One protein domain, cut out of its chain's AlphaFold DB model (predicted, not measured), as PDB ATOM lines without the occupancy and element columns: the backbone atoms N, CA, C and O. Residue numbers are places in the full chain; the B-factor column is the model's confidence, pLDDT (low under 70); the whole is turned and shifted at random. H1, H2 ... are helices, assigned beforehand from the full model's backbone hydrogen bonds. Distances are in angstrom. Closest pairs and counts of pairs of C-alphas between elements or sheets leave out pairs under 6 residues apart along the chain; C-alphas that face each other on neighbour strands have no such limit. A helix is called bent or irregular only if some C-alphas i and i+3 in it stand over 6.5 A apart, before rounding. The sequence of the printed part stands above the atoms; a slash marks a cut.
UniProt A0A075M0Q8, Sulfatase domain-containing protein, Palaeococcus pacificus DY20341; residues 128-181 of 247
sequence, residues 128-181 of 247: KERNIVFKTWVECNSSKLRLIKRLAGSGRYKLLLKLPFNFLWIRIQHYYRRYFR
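What this domain is: This is residues 128 to 181 of the 247 residues of the protein "Sulfatase domain-containing protein" of Palaeococcus pacificus DY20341 (UniProt A0A075M0Q8). A small compact head is made of two short helices, H1 and H2, and the first turns of a long helix, H3, and from it an arm sticks out, residues 164 to 181, of which 164 to 180 belong to H3. The arm makes the length: the C-alphas span 40 by 22 by 20 A. The printed part has 54 residues with three named helices, H1, H2, H3 in order, and no named strand; it is all helix and loose, with a radius of gyration of the C-alphas of 13.1 A.

Where its parts are: H1, residues 128 to 139, begins with C-alpha 128 at (-10.916, 3.356, 25.770) and is 16.7 A long. H2 is residues 144 to 153, 14.2 A. H3, residues 157 to 180, is 35.0 A long and ends with C-alpha 180 at (-19.736, 20.735, 49.332). H3 has a kink of 26 degrees near residue 165 and is only just irregular: C-alphas 161 and 164 are 6.7 A apart.

How they stand to each other: H1, with residues 133 to 137 alone, touches H2 at a steep tilt of 62 degrees, opposite ways; the closest C-alphas, of Trp 137 and Leu 147, are 5.7 A apart. H2 and H3 form a helical hairpin at a shallow tilt of 34.7 degrees, only just short of steep, opposite ways. H3 touches H2 with residues 157 to 160 alone, the closest C-alphas being those of Leu 151 and Leu 160, 6.8 A apart. H1 and H3 are close but not clearly touching. Every O i to N i+4 pair is within hydrogen-bond range in H1 and H2, and 18 of 20 in H3.

The domain as a whole: The C-alphas farthest apart, of Gly 153 and Phe 180, are 40.8 A apart. The printed part has no cut, both links are tight, and no printed residue is under 70 in pLDDT.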
ATOM      1  N   LYS A 128     -11.678   3.428  27.033       86.38
ATOM      2  CA  LYS A 128     -10.916   3.356  25.770       86.38
ATOM      3  C   LYS A 128     -10.466   4.740  25.290       86.38
ATOM      4  O   LYS A 128      -9.292   4.927  24.984       86.38
ATOM      5  N   GLU A 129     -11.374   5.715  25.273       90.19
ATOM      6  CA  GLU A 129     -11.065   7.095  24.873       90.19
ATOM      7  C   GLU A 129     -10.033   7.741  25.806       90.19
ATOM      8  O   GLU A 129      -9.084   8.358  25.329       90.19
ATOM      9  N   ARG A 130     -10.156   7.544  27.125       86.69
ATOM     10  CA  ARG A 130      -9.170   8.043  28.099       86.69
ATOM     11  C   ARG A 130      -7.780   7.461  27.866       86.69
ATOM     12  O   ARG A 130      -6.816   8.218  27.863       86.69
ATOM     13  N   ASN A 131      -7.681   6.155  27.621       84.62
ATOM     14  CA  ASN A 131      -6.400   5.504  27.335       84.62
ATOM     15  C   ASN A 131      -5.755   6.052  26.060       84.62
ATOM     16  O   ASN A 131      -4.553   6.303  26.041       84.62
ATOM     17  N   ILE A 132      -6.553   6.281  25.015       87.81
ATOM     18  CA  ILE A 132      -6.089   6.914  23.777       87.81
ATOM     19  C   ILE A 132      -5.531   8.310  24.065       87.81
ATOM     20  O   ILE A 132      -4.394   8.596  23.700       87.81
ATOM     21  N   VAL A 133      -6.310   9.159  24.743       88.25
ATOM     22  CA  VAL A 133      -5.903  10.534  25.068       88.25
ATOM     23  C   VAL A 133      -4.632  10.532  25.910       88.25
ATOM     24  O   VAL A 133      -3.715  11.289  25.612       88.25
ATOM     25  N   PHE A 134      -4.553   9.664  26.920       85.44
ATOM     26  CA  PHE A 134      -3.386   9.539  27.785       85.44
ATOM     27  C   PHE A 134      -2.141   9.087  27.015       85.44
ATOM     28  O   PHE A 134      -1.094   9.719  27.131       85.44
ATOM     29  N   LYS A 135      -2.252   8.052  26.171       85.56
ATOM     30  CA  LYS A 135      -1.132   7.577  25.346       85.56
ATOM     31  C   LYS A 135      -0.630   8.683  24.419       85.56
ATOM     32  O   LYS A 135       0.556   8.988  24.419       85.56
ATOM     33  N   THR A 136      -1.535   9.347  23.699       86.00
ATOM     34  CA  THR A 136      -1.169  10.455  22.807       86.00
ATOM     35  C   THR A 136      -0.587  11.644  23.580       86.00
ATOM     36  O   THR A 136       0.343  12.284  23.103       86.00
ATOM     37  N   TRP A 137      -1.082  11.932  24.786       86.25
ATOM     38  CA  TRP A 137      -0.549  12.983  25.658       86.25
ATOM     39  C   TRP A 137       0.905  12.723  26.063       86.25
ATOM     40  O   TRP A 137       1.736  13.629  25.962       86.25
ATOM     41  N   VAL A 138       1.210  11.483  26.462       82.50
ATOM     42  CA  VAL A 138       2.570  11.040  26.798       82.50
ATOM     43  C   VAL A 138       3.480  11.136  25.576       82.50
ATOM     44  O   VAL A 138       4.524  11.773  25.649       82.50
ATOM     45  N   GLU A 139       3.053  10.607  24.426       84.31
ATOM     46  CA  GLU A 139       3.832  10.676  23.180       84.31
ATOM     47  C   GLU A 139       4.045  12.118  22.674       84.31
ATOM     48  O   GLU A 139       4.935  12.378  21.869       84.31
ATOM     49  N   CYS A 140       3.211  13.068  23.105       84.94
ATOM     50  CA  CYS A 140       3.320  14.485  22.762       84.94
ATOM     51  C   CYS A 140       4.099  15.312  23.801       84.94
ATOM     52  O   CYS A 140       4.015  16.545  23.764       84.94
ATOM     53  N   ASN A 141       4.831  14.671  24.720       81.94
ATOM     54  CA  ASN A 141       5.559  15.316  25.820       81.94
ATOM     55  C   ASN A 141       4.688  16.322  26.589       81.94
ATOM     56  O   ASN A 141       5.099  17.452  26.850       81.94
ATOM     57  N   SER A 142       3.451  15.936  26.912       79.69
ATOM     58  CA  SER A 142       2.519  16.760  27.693       79.69
ATOM     59  C   SER A 142       2.151  18.119  27.068       79.69
ATOM     60  O   SER A 142       1.797  19.072  27.763       79.69
ATOM     61  N   SER A 143       2.210  18.237  25.738       86.12
ATOM     62  CA  SER A 143       1.823  19.457  25.022       86.12
ATOM     63  C   SER A 143       0.391  19.376  24.480       86.12
ATOM     64  O   SER A 143       0.077  18.546  23.626       86.12
ATOM     65  N   LYS A 144      -0.477  20.299  24.920       87.12
ATOM     66  CA  LYS A 144      -1.897  20.365  24.511       87.12
ATOM     67  C   LYS A 144      -2.081  20.580  23.009       87.12
ATOM     68  O   LYS A 144      -2.896  19.901  22.393       87.12
ATOM     69  N   LEU A 145      -1.310  21.492  22.414       87.94
ATOM     70  CA  LEU A 145      -1.402  21.788  20.981       87.94
ATOM     71  C   LEU A 145      -1.012  20.572  20.137       87.94
ATOM     72  O   LEU A 145      -1.695  20.249  19.168       87.94
ATOM     73  N   ARG A 146       0.053  19.863  20.535       88.88
ATOM     74  CA  ARG A 146       0.489  18.635  19.856       88.88
ATOM     75  C   ARG A 146      -0.533  17.510  20.004       88.88
ATOM     76  O   ARG A 146      -0.822  16.847  19.014       88.88
ATOM     77  N   LEU A 147      -1.140  17.361  21.185       89.00
ATOM     78  CA  LEU A 147      -2.236  16.413  21.405       89.00
ATOM     79  C   LEU A 147      -3.412  16.689  20.453       89.00
ATOM     80  O   LEU A 147      -3.874  15.770  19.782       89.00
ATOM     81  N   ILE A 148      -3.874  17.942  20.364       90.56
ATOM     82  CA  ILE A 148      -5.003  18.318  19.498       90.56
ATOM     83  C   ILE A 148      -4.664  18.070  18.025       90.56
ATOM     84  O   ILE A 148      -5.431  17.397  17.338       90.56
ATOM     85  N   LYS A 149      -3.498  18.542  17.556       90.06
ATOM     86  CA  LYS A 149      -3.041  18.325  16.171       90.06
ATOM     87  C   LYS A 149      -2.972  16.839  15.825       90.06
ATOM     88  O   LYS A 149      -3.428  16.433  14.762       90.06
ATOM     89  N   ARG A 150      -2.450  16.014  16.735       89.56
ATOM     90  CA  ARG A 150      -2.307  14.568  16.523       89.56
ATOM     91  C   ARG A 150      -3.646  13.838  16.533       89.56
ATOM     92  O   ARG A 150      -3.869  12.965  15.701       89.56
ATOM     93  N   LEU A 151      -4.558  14.214  17.429       89.19
ATOM     94  CA  LEU A 151      -5.912  13.661  17.438       89.19
ATOM     95  C   LEU A 151      -6.695  14.059  16.178       89.19
ATOM     96  O   LEU A 151      -7.393  13.207  15.624       89.19
ATOM     97  N   ALA A 152      -6.519  15.292  15.689       89.31
ATOM     98  CA  ALA A 152      -7.117  15.765  14.439       89.31
ATOM     99  C   ALA A 152      -6.571  14.985  13.238       89.31
ATOM    100  O   ALA A 152      -7.349  14.410  12.484       89.31
ATOM    101  N   GLY A 153      -5.242  14.863  13.133       87.75
ATOM    102  CA  GLY A 153      -4.583  14.093  12.073       87.75
ATOM    103  C   GLY A 153      -4.931  12.599  12.080       87.75
ATOM    104  O   GLY A 153      -4.914  11.961  11.039       87.75
ATOM    105  N   SER A 154      -5.314  12.042  13.234       86.94
ATOM    106  CA  SER A 154      -5.773  10.647  13.353       86.94
ATOM    107  C   SER A 154      -7.253  10.422  12.993       86.94
ATOM    108  O   SER A 154      -7.759   9.317  13.183       86.94
ATOM    109  N   GLY A 155      -7.980  11.460  12.551       86.75
ATOM    110  CA  GLY A 155      -9.401  11.376  12.184       86.75
ATOM    111  C   GLY A 155     -10.370  11.238  13.369       86.75
ATOM    112  O   GLY A 155     -11.552  10.944  13.191       86.75
ATOM    113  N   ARG A 156      -9.909  11.449  14.610       87.62
ATOM    114  CA  ARG A 156     -10.700  11.228  15.839       87.62
ATOM    115  C   ARG A 156     -11.495  12.467  16.264       87.62
ATOM    116  O   ARG A 156     -11.456  12.882  17.423       87.62
ATOM    117  N   TYR A 157     -12.264  13.041  15.343       88.06
ATOM    118  CA  TYR A 157     -12.991  14.300  15.560       88.06
ATOM    119  C   TYR A 157     -14.036  14.224  16.683       88.06
ATOM    120  O   TYR A 157     -14.138  15.141  17.493       88.06
ATOM    121  N   LYS A 158     -14.750  13.095  16.818       89.31
ATOM    122  CA  LYS A 158     -15.703  12.881  17.928       89.31
ATOM    123  C   LYS A 158     -15.028  12.994  19.298       89.31
ATOM    124  O   LYS A 158     -15.592  13.574  20.220       89.31
ATOM    125  N   LEU A 159     -13.817  12.454  19.430       89.50
ATOM    126  CA  LEU A 159     -13.050  12.524  20.671       89.50
ATOM    127  C   LEU A 159     -12.581  13.956  20.941       89.50
ATOM    128  O   LEU A 159     -12.726  14.427  22.065       89.50
ATOM    129  N   LEU A 160     -12.090  14.660  19.914       90.19
ATOM    130  CA  LEU A 160     -11.708  16.072  20.013       90.19
ATOM    131  C   LEU A 160     -12.853  16.954  20.509       90.19
ATOM    132  O   LEU A 160     -12.640  17.757  21.413       90.19
ATOM    133  N   LEU A 161     -14.062  16.761  19.976       92.12
ATOM    134  CA  LEU A 161     -15.245  17.506  20.407       92.12
ATOM    135  C   LEU A 161     -15.603  17.223  21.869       92.12
ATOM    136  O   LEU A 161     -16.013  18.136  22.574       92.12
ATOM    137  N   LYS A 162     -15.396  15.996  22.365       93.19
ATOM    138  CA  LYS A 162     -15.651  15.643  23.774       93.19
ATOM    139  C   LYS A 162     -14.630  16.225  24.755       93.19
ATOM    140  O   LYS A 162     -14.966  16.398  25.925       93.19
ATOM    141  N   LEU A 163     -13.393  16.502  24.331       91.31
ATOM    142  CA  LEU A 163     -12.327  16.988  25.221       91.31
ATOM    143  C   LEU A 163     -12.678  18.275  25.992       91.31
ATOM    144  O   LEU A 163     -12.517  18.256  27.217       91.31
ATOM    145  N   PRO A 164     -13.150  19.371  25.359       91.38
ATOM    146  CA  PRO A 164     -13.492  20.596  26.083       91.38
ATOM    147  C   PRO A 164     -14.644  20.378  27.069       91.38
ATOM    148  O   PRO A 164     -14.551  20.826  28.212       91.38
ATOM    149  N   PHE A 165     -15.679  19.622  26.686       92.38
ATOM    150  CA  PHE A 165     -16.786  19.286  27.589       92.38
ATOM    151  C   PHE A 165     -16.320  18.435  28.767       92.38
ATOM    152  O   PHE A 165     -16.682  18.717  29.904       92.38
ATOM    153  N   ASN A 166     -15.469  17.435  28.528       92.06
ATOM    154  CA  ASN A 166     -14.892  16.625  29.597       92.06
ATOM    155  C   ASN A 166     -14.048  17.476  30.557       92.06
ATOM    156  O   ASN A 166     -14.135  17.302  31.769       92.06
ATOM    157  N   PHE A 167     -13.262  18.419  30.031       89.44
ATOM    158  CA  PHE A 167     -12.481  19.347  30.846       89.44
ATOM    159  C   PHE A 167     -13.373  20.246  31.713       89.44
ATOM    160  O   PHE A 167     -13.134  20.372  32.918       89.44
ATOM    161  N   LEU A 168     -14.419  20.833  31.124       92.06
ATOM    162  CA  LEU A 168     -15.382  21.664  31.847       92.06
ATOM    163  C   LEU A 168     -16.134  20.853  32.910       92.06
ATOM    164  O   LEU A 168     -16.231  21.283  34.056       92.06
ATOM    165  N   TRP A 169     -16.591  19.649  32.564       91.62
ATOM    166  CA  TRP A 169     -17.288  18.738  33.471       91.62
ATOM    167  C   TRP A 169     -16.436  18.352  34.683       91.62
ATOM    168  O   TRP A 169     -16.902  18.406  35.821       91.62
ATOM    169  N   ILE A 170     -15.161  18.026  34.459       87.94
ATOM    170  CA  ILE A 170     -14.208  17.747  35.540       87.94
ATOM    171  C   ILE A 170     -14.018  18.992  36.421       87.94
ATOM    172  O   ILE A 170     -14.020  18.872  37.647       87.94
ATOM    173  N   ARG A 171     -13.920  20.198  35.840       87.81
ATOM    174  CA  ARG A 171     -13.822  21.454  36.610       87.81
ATOM    175  C   ARG A 171     -15.056  21.733  37.462       87.81
ATOM    176  O   ARG A 171     -14.894  22.072  38.631       87.81
ATOM    177  N   ILE A 172     -16.256  21.559  36.910       88.69
ATOM    178  CA  ILE A 172     -17.519  21.727  37.647       88.69
ATOM    179  C   ILE A 172     -17.560  20.760  38.829       88.69
ATOM    180  O   ILE A 172     -17.824  21.171  39.957       88.69
ATOM    181  N   GLN A 173     -17.207  19.491  38.609       88.06
ATOM    182  CA  GLN A 173     -17.123  18.516  39.692       88.06
ATOM    183  C   GLN A 173     -16.080  18.895  40.743       88.06
ATOM    184  O   GLN A 173     -16.355  18.760  41.932       88.06
ATOM    185  N   HIS A 174     -14.895  19.369  40.347       82.81
ATOM    186  CA  HIS A 174     -13.891  19.846  41.302       82.81
ATOM    187  C   HIS A 174     -14.393  21.037  42.113       82.81
ATOM    188  O   HIS A 174     -14.173  21.059  43.321       82.81
ATOM    189  N   TYR A 175     -15.075  21.993  41.482       84.31
ATOM    190  CA  TYR A 175     -15.677  23.137  42.163       84.31
ATOM    191  C   TYR A 175     -16.743  22.686  43.167       84.31
ATOM    192  O   TYR A 175     -16.648  23.004  44.353       84.31
ATOM    193  N   TYR A 176     -17.687  21.851  42.722       83.56
ATOM    194  CA  TYR A 176     -18.730  21.278  43.569       83.56
ATOM    195  C   TYR A 176     -18.129  20.513  44.753       83.56
ATOM    196  O   TYR A 176     -18.451  20.778  45.906       83.56
ATOM    197  N   ARG A 177     -17.169  19.620  44.495       78.12
ATOM    198  CA  ARG A 177     -16.466  18.868  45.544       78.12
ATOM    199  C   ARG A 177     -15.694  19.792  46.479       78.12
ATOM    200  O   ARG A 177     -15.700  19.565  47.676       78.12
ATOM    201  N   ARG A 178     -15.039  20.838  45.976       74.44
ATOM    202  CA  ARG A 178     -14.320  21.798  46.822       74.44
ATOM    203  C   ARG A 178     -15.267  22.520  47.777       74.44
ATOM    204  O   ARG A 178     -14.841  22.845  48.883       74.44
ATOM    205  N   TYR A 179     -16.493  22.819  47.353       74.00
ATOM    206  CA  TYR A 179     -17.449  23.587  48.149       74.00
ATOM    207  C   TYR A 179     -18.281  22.711  49.092       74.00
ATOM    208  O   TYR A 179     -18.406  23.035  50.264       74.00
ATOM    209  N   PHE A 180     -18.785  21.578  48.602       74.38
ATOM    210  CA  PHE A 180     -19.736  20.735  49.332       74.38
ATOM    211  C   PHE A 180     -19.109  19.513  50.011       74.38
ATOM    212  O   PHE A 180     -19.765  18.863  50.826       74.38
ATOM    213  N   ARG A 181     -17.850  19.161  49.711       70.69
ATOM    214  CA  ARG A 181     -17.184  18.055  50.412       70.69
ATOM    215  C   ARG A 181     -16.736  18.525  51.789       70.69
ATOM    216  O   ARG A 181     -15.902  19.421  51.896       70.69
TER     217      ARG A 181